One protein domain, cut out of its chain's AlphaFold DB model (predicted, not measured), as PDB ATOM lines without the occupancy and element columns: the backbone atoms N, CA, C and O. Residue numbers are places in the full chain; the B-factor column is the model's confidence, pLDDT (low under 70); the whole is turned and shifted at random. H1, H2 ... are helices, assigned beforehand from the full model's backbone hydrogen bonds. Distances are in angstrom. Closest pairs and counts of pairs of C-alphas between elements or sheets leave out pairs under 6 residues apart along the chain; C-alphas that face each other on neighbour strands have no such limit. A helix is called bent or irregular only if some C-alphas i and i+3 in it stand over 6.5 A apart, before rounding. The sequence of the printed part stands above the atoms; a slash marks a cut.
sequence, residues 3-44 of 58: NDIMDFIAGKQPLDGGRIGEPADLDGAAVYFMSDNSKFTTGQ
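Overview. This is residues 3 to 44 of the 58 residues of the protein "SDR family oxidoreductase" of Candidatus Marinimicrobia bacterium (UniProt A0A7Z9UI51). A drawn-out, open model: the longest helix, H3, forms an arm that touches no other helix, and at the other end of the rod the helix H1 and the one-turn helix H2 meet at a corner, with residues 19 to 22 bridging from H2 to H3. After H3 the last stretch, residues 35 to 44, has no named element, and it turns and folds back on the way to Gln 44. The printed part has 42 residues with three named helices, in the order H1, H2, H3 along the chain, and no named strand; the class is all helix, with 26 of the 42 residues in the helices. The whole is extended, with a radius of gyration of the C-alphas of 14.8 A, and the C-alphas span 43 by 18 by 13 A.

Arrangement. The longest helix is H3, residues 23 to 34, and it touches no helix. Residues 22 to 31, of which 23 to 31 belong to H3, stand free, and so do residues 34 to 40. H2, residues 15 to 18, is joined to H3 by a tight link of 4 residues, yet the two are apart. H1, residues 3 to 12, is apart from H3 too. H1 and H2 touch only at the corner by their tight link of 2 residues, with 5 pairs of C-alphas within 8 A; the closest C-alphas are those of Ala 10 and Gly 18, 3.7 A apart. Their centres are 11.0 A apart. In H1 every O i to N i+4 pair is within hydrogen-bond range, in H3 5 of 8 are, and H2 is too short for such a pair but has its one O i to N i+3 pair within range.

Along the chain. H3 runs from Pro 23 to Met 34, 17.1 A from first to last C-alpha, beginning at C-alpha 23 (152.369, 95.474, 111.180) and ending at C-alpha 34 (139.739, 99.436, 121.952). It is irregular, but only just: C-alphas 25 and 28 are 7.0 A apart. H2 runs from Leu 15 to Gly 18 and measures 5.8 A. H1 runs from Asn 3 to Lys 12, 14.3 A, and its C-alpha 3 is at (170.216, 101.254, 99.149).

Size, cuts and confidence. The two C-alphas farthest apart are those of Asn 3 and Phe 40, at 43.8 A, while those of Asn 3 and Gln 44, the first and last printed, are 35.6 A apart. The printed part runs from residue 3 to residue 44 of a chain of 58 residues and has no cut. Both links between helices are tight. The mean pLDDT of the printed part is 95.2, and no printed residue is under 70.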
ATOM      1  N   ASN A   3     169.607 100.410  98.121       92.31
ATOM      2  CA  ASN A   3     170.216 101.254  99.149       92.31
ATOM      3  C   ASN A   3     169.641 102.675  99.150       92.31
ATOM      4  O   ASN A   3     169.250 103.155 100.204       92.31
ATOM      5  N   ASP A   4     169.490 103.307  97.981       92.50
ATOM      6  CA  ASP A   4     168.918 104.663  97.901       92.50
ATOM      7  C   ASP A   4     167.468 104.708  98.425       92.50
ATOM      8  O   ASP A   4     167.030 105.717  98.973       92.50
ATOM      9  N   ILE A   5     166.711 103.613  98.262       90.12
ATOM     10  CA  ILE A   5     165.345 103.491  98.795       90.12
ATOM     11  C   ILE A   5     165.384 103.388 100.321       90.12
ATOM     12  O   ILE A   5     164.620 104.075 100.998       90.12
ATOM     13  N   MET A   6     166.268 102.550 100.864       91.19
ATOM     14  CA  MET A   6     166.399 102.377 102.311       91.19
ATOM     15  C   MET A   6     166.894 103.654 102.994       91.19
ATOM     16  O   MET A   6     166.351 104.025 104.031       91.19
ATOM     17  N   ASP A   7     167.841 104.368 102.387       91.69
ATOM     18  CA  ASP A   7     168.341 105.647 102.897       91.69
ATOM     19  C   ASP A   7     167.237 106.714 102.910       91.69
ATOM     20  O   ASP A   7     167.081 107.450 103.887       91.69
ATOM     21  N   PHE A   8     166.409 106.764 101.861       90.75
ATOM     22  CA  PHE A   8     165.252 107.656 101.814       90.75
ATOM     23  C   PHE A   8     164.221 107.330 102.905       90.75
ATOM     24  O   PHE A   8     163.741 108.233 103.593       90.75
ATOM     25  N   ILE A   9     163.896 106.046 103.092       90.31
ATOM     26  CA  ILE A   9     162.967 105.600 104.140       90.31
ATOM     27  C   ILE A   9     163.510 105.961 105.524       90.31
ATOM     28  O   ILE A   9     162.766 106.511 106.332       90.31
ATOM     29  N   ALA A  10     164.797 105.719 105.778       90.56
ATOM     30  CA  ALA A  10     165.432 106.036 107.052       90.56
ATOM     31  C   ALA A  10     165.429 107.543 107.354       90.56
ATOM     32  O   ALA A  10     165.240 107.939 108.504       90.56
ATOM     33  N   GLY A  11     165.588 108.390 106.330       90.56
ATOM     34  CA  GLY A  11     165.480 109.845 106.476       90.56
ATOM     35  C   GLY A  11     164.063 110.310 106.823       90.56
ATOM     36  O   GLY A  11     163.881 111.232 107.619       90.56
ATOM     37  N   LYS A  12     163.049 109.646 106.264       92.50
ATOM     38  CA  LYS A  12     161.646 109.961 106.529       92.50
ATOM     39  C   LYS A  12     161.139 109.398 107.856       92.50
ATOM     40  O   LYS A  12     160.379 110.063 108.546       92.50
ATOM     41  N   GLN A  13     161.550 108.198 108.244       92.50
ATOM     42  CA  GLN A  13     161.120 107.545 109.478       92.50
ATOM     43  C   GLN A  13     162.263 107.513 110.507       92.50
ATOM     44  O   GLN A  13     162.935 106.499 110.636       92.50
ATOM     45  N   PRO A  14     162.498 108.572 111.296       90.75
ATOM     46  CA  PRO A  14     163.687 108.661 112.152       90.75
ATOM     47  C   PRO A  14     163.708 107.686 113.340       90.75
ATOM     48  O   PRO A  14     164.746 107.519 113.987       90.75
ATOM     49  N   LEU A  15     162.571 107.078 113.691       94.25
ATOM     50  CA  LEU A  15     162.485 106.190 114.846       94.25
ATOM     51  C   LEU A  15     163.030 104.790 114.551       94.25
ATOM     52  O   LEU A  15     162.993 104.307 113.419       94.25
ATOM     53  N   ASP A  16     163.528 104.153 115.613       93.81
ATOM     54  CA  ASP A  16     164.007 102.765 115.621       93.81
ATOM     55  C   ASP A  16     165.035 102.456 114.515       93.81
ATOM     56  O   ASP A  16     164.985 101.443 113.820       93.81
ATOM     57  N   GLY A  17     165.969 103.393 114.317       91.31
ATOM     58  CA  GLY A  17     167.076 103.243 113.374       91.31
ATOM     59  C   GLY A  17     166.695 103.367 111.899       91.31
ATOM     60  O   GLY A  17     167.471 102.929 111.055       91.31
ATOM     61  N   GLY A  18     165.535 103.943 111.566       93.12
ATOM     62  CA  GLY A  18     165.157 104.144 110.165       93.12
ATOM     63  C   GLY A  18     164.604 102.907 109.466       93.12
ATOM     64  O   GLY A  18     164.501 102.894 108.239       93.12
ATOM     65  N   ARG A  19     164.284 101.844 110.217       93.81
ATOM     66  CA  ARG A  19     163.742 100.606 109.639       93.81
ATOM     67  C   ARG A  19     162.391 100.845 108.978       93.81
ATOM     68  O   ARG A  19     161.716 101.798 109.302       93.81
ATOM     69  N   ILE A  20     161.936  99.938 108.125       92.69
ATOM     70  CA  ILE A  20     160.550  99.985 107.644       92.69
ATOM     71  C   ILE A  20     159.593  99.633 108.799       92.69
ATOM     72  O   ILE A  20     159.897  98.766 109.625       92.69
ATOM     73  N   GLY A  21     158.442 100.304 108.845       93.19
ATOM     74  CA  GLY A  21     157.355  99.966 109.760       93.19
ATOM     75  C   GLY A  21     156.858  98.532 109.567       93.19
ATOM     76  O   GLY A  21     156.697  98.046 108.447       93.19
ATOM     77  N   GLU A  22     156.589  97.856 110.673       95.81
ATOM     78  CA  GLU A  22     156.059  96.502 110.710       95.81
ATOM     79  C   GLU A  22     154.587  96.529 111.142       95.81
ATOM     80  O   GLU A  22     154.174  97.430 111.875       95.81
ATOM     81  N   PRO A  23     153.768  95.533 110.756       96.06
ATOM     82  CA  PRO A  23     152.369  95.474 111.180       96.06
ATOM     83  C   PRO A  23     152.177  95.594 112.701       96.06
ATOM     84  O   PRO A  23     151.226  96.230 113.143       96.06
ATOM     85  N   ALA A  24     153.107  95.045 113.488       97.62
ATOM     86  CA  ALA A  24     153.051  95.067 114.947       97.62
ATOM     87  C   ALA A  24     153.197  96.476 115.559       97.62
ATOM     88  O   ALA A  24     152.786  96.691 116.699       97.62
ATOM     89  N   ASP A  25     153.731  97.460 114.824       97.06
ATOM     90  CA  ASP A  25     153.922  98.822 115.342       97.06
ATOM     91  C   ASP A  25     152.589  99.534 115.640       97.06
ATOM     92  O   ASP A  25     152.529 100.413 116.502       97.06
ATOM     93  N   LEU A  26     151.494  99.142 114.972       96.94
ATOM     94  CA  LEU A  26     150.162  99.724 115.187       96.94
ATOM     95  C   LEU A  26     149.361  99.042 116.305       96.94
ATOM     96  O   LEU A  26     148.386  99.622 116.793       96.94
ATOM     97  N   ASP A  27     149.766  97.844 116.739       98.12
ATOM     98  CA  ASP A  27     148.985  97.006 117.657       98.12
ATOM     99  C   ASP A  27     148.695  97.732 118.975       98.12
ATOM    100  O   ASP A  27     147.561  97.736 119.457       98.12
ATOM    101  N   GLY A  28     149.693  98.421 119.536       98.00
ATOM    102  CA  GLY A  28     149.534  99.184 120.775       98.00
ATOM    103  C   GLY A  28     148.514 100.322 120.656       98.00
ATOM    104  O   GLY A  28     147.702 100.522 121.562       98.00
ATOM    105  N   ALA A  29     148.506 101.036 119.527       98.12
ATOM    106  CA  ALA A  29     147.544 102.104 119.263       98.12
ATOM    107  C   ALA A  29     146.121 101.551 119.078       98.12
ATOM    108  O   ALA A  29     145.160 102.113 119.611       98.12
ATOM    109  N   ALA A  30     145.985 100.417 118.384       98.19
ATOM    110  CA  ALA A  30     144.708  99.729 118.238       98.19
ATOM    111  C   ALA A  30     144.170  99.252 119.597       98.19
ATOM    112  O   ALA A  30     143.012  99.511 119.929       98.19
ATOM    113  N   VAL A  31     145.016  98.620 120.418       98.44
ATOM    114  CA  VAL A  31     144.661  98.202 121.783       98.44
ATOM    115  C   VAL A  31     144.261  99.402 122.632       98.44
ATOM    116  O   VAL A  31     143.231  99.335 123.298       98.44
ATOM    117  N   TYR A  32     145.005 100.513 122.582       98.31
ATOM    118  CA  TYR A  32     144.631 101.743 123.282       98.31
ATOM    119  C   TYR A  32     143.208 102.169 122.917       98.31
ATOM    120  O   TYR A  32     142.378 102.305 123.818       98.31
ATOM    121  N   PHE A  33     142.903 102.302 121.621       98.38
ATOM    122  CA  PHE A  33     141.584 102.742 121.170       98.38
ATOM    123  C   PHE A  33     140.456 101.764 121.509       98.38
ATOM    124  O   PHE A  33     139.348 102.221 121.776       98.38
ATOM    125  N   MET A  34     140.723 100.457 121.560       98.12
ATOM    126  CA  MET A  34     139.739  99.436 121.952       98.12
ATOM    127  C   MET A  34     139.605  99.245 123.471       98.12
ATOM    128  O   MET A  34     138.697  98.548 123.923       98.12
ATOM    129  N   SER A  35     140.510  99.816 124.265       98.62
ATOM    130  CA  SER A  35     140.548  99.632 125.717       98.62
ATOM    131  C   SER A  35     139.747 100.686 126.482       98.62
ATOM    132  O   SER A  35     139.416 101.753 125.978       98.62
ATOM    133  N   ASP A  36     139.549 100.440 127.775       98.56
ATOM    134  CA  ASP A  36     138.972 101.416 128.703       98.56
ATOM    135  C   ASP A  36     139.794 102.714 128.844       98.56
ATOM    136  O   ASP A  36     139.267 103.724 129.316       98.56
ATOM    137  N   ASN A  37     141.061 102.721 128.414       98.44
ATOM    138  CA  ASN A  37     141.936 103.893 128.494       98.44
ATOM    139  C   ASN A  37     141.581 104.985 127.469       98.44
ATOM    140  O   ASN A  37     142.041 106.118 127.609       98.44
ATOM    141  N   SER A  38     140.763 104.677 126.458       98.50
ATOM    142  CA  SER A  38     140.319 105.630 125.430       98.50
ATOM    143  C   SER A  38     138.908 106.180 125.673       98.50
ATOM    144  O   SER A  38     138.378 106.881 124.815       98.50
ATOM    145  N   LYS A  39     138.285 105.933 126.840       98.50
ATOM    146  CA  LYS A  39     136.874 106.288 127.135       98.50
ATOM    147  C   LYS A  39     136.479 107.746 126.875       98.50
ATOM    148  O   LYS A  39     135.295 108.024 126.704       98.50
ATOM    149  N   PHE A  40     137.436 108.671 126.869       98.25
ATOM    150  CA  PHE A  40     137.199 110.090 126.591       98.25
ATOM    151  C   PHE A  40     137.932 110.603 125.337       98.25
ATOM    152  O   PHE A  40     138.038 111.807 125.125       98.25
ATOM    153  N   THR A  41     138.416 109.694 124.491       98.06
ATOM    154  CA  THR A  41     139.126 109.999 123.247       98.06
ATOM    155  C   THR A  41     138.267 109.571 122.063       98.06
ATOM    156  O   THR A  41     138.060 108.388 121.821       98.06
ATOM    157  N   THR A  42     137.768 110.540 121.297       97.69
ATOM    158  CA  THR A  42     137.000 110.289 120.072       97.69
ATOM    159  C   THR A  42     137.270 111.367 119.022       97.69
ATOM    160  O   THR A  42     137.745 112.460 119.342       97.69
ATOM    161  N   GLY A  43     137.017 111.041 117.753       98.06
ATOM    162  CA  GLY A  43     137.235 111.933 116.609       98.06
ATOM    163  C   GLY A  43     138.701 112.268 116.312       98.06
ATOM    164  O   GLY A  43     138.958 113.157 115.508       98.06
ATOM    165  N   GLN A  44     139.654 111.593 116.960       97.94
ATOM    166  CA  GLN A  44     141.084 111.829 116.767       97.94
ATOM    167  C   GLN A  44     141.666 110.895 115.708       97.94
ATOM    168  O   GLN A  44     141.270 109.735 115.603       97.94
TER     169      GLN A  44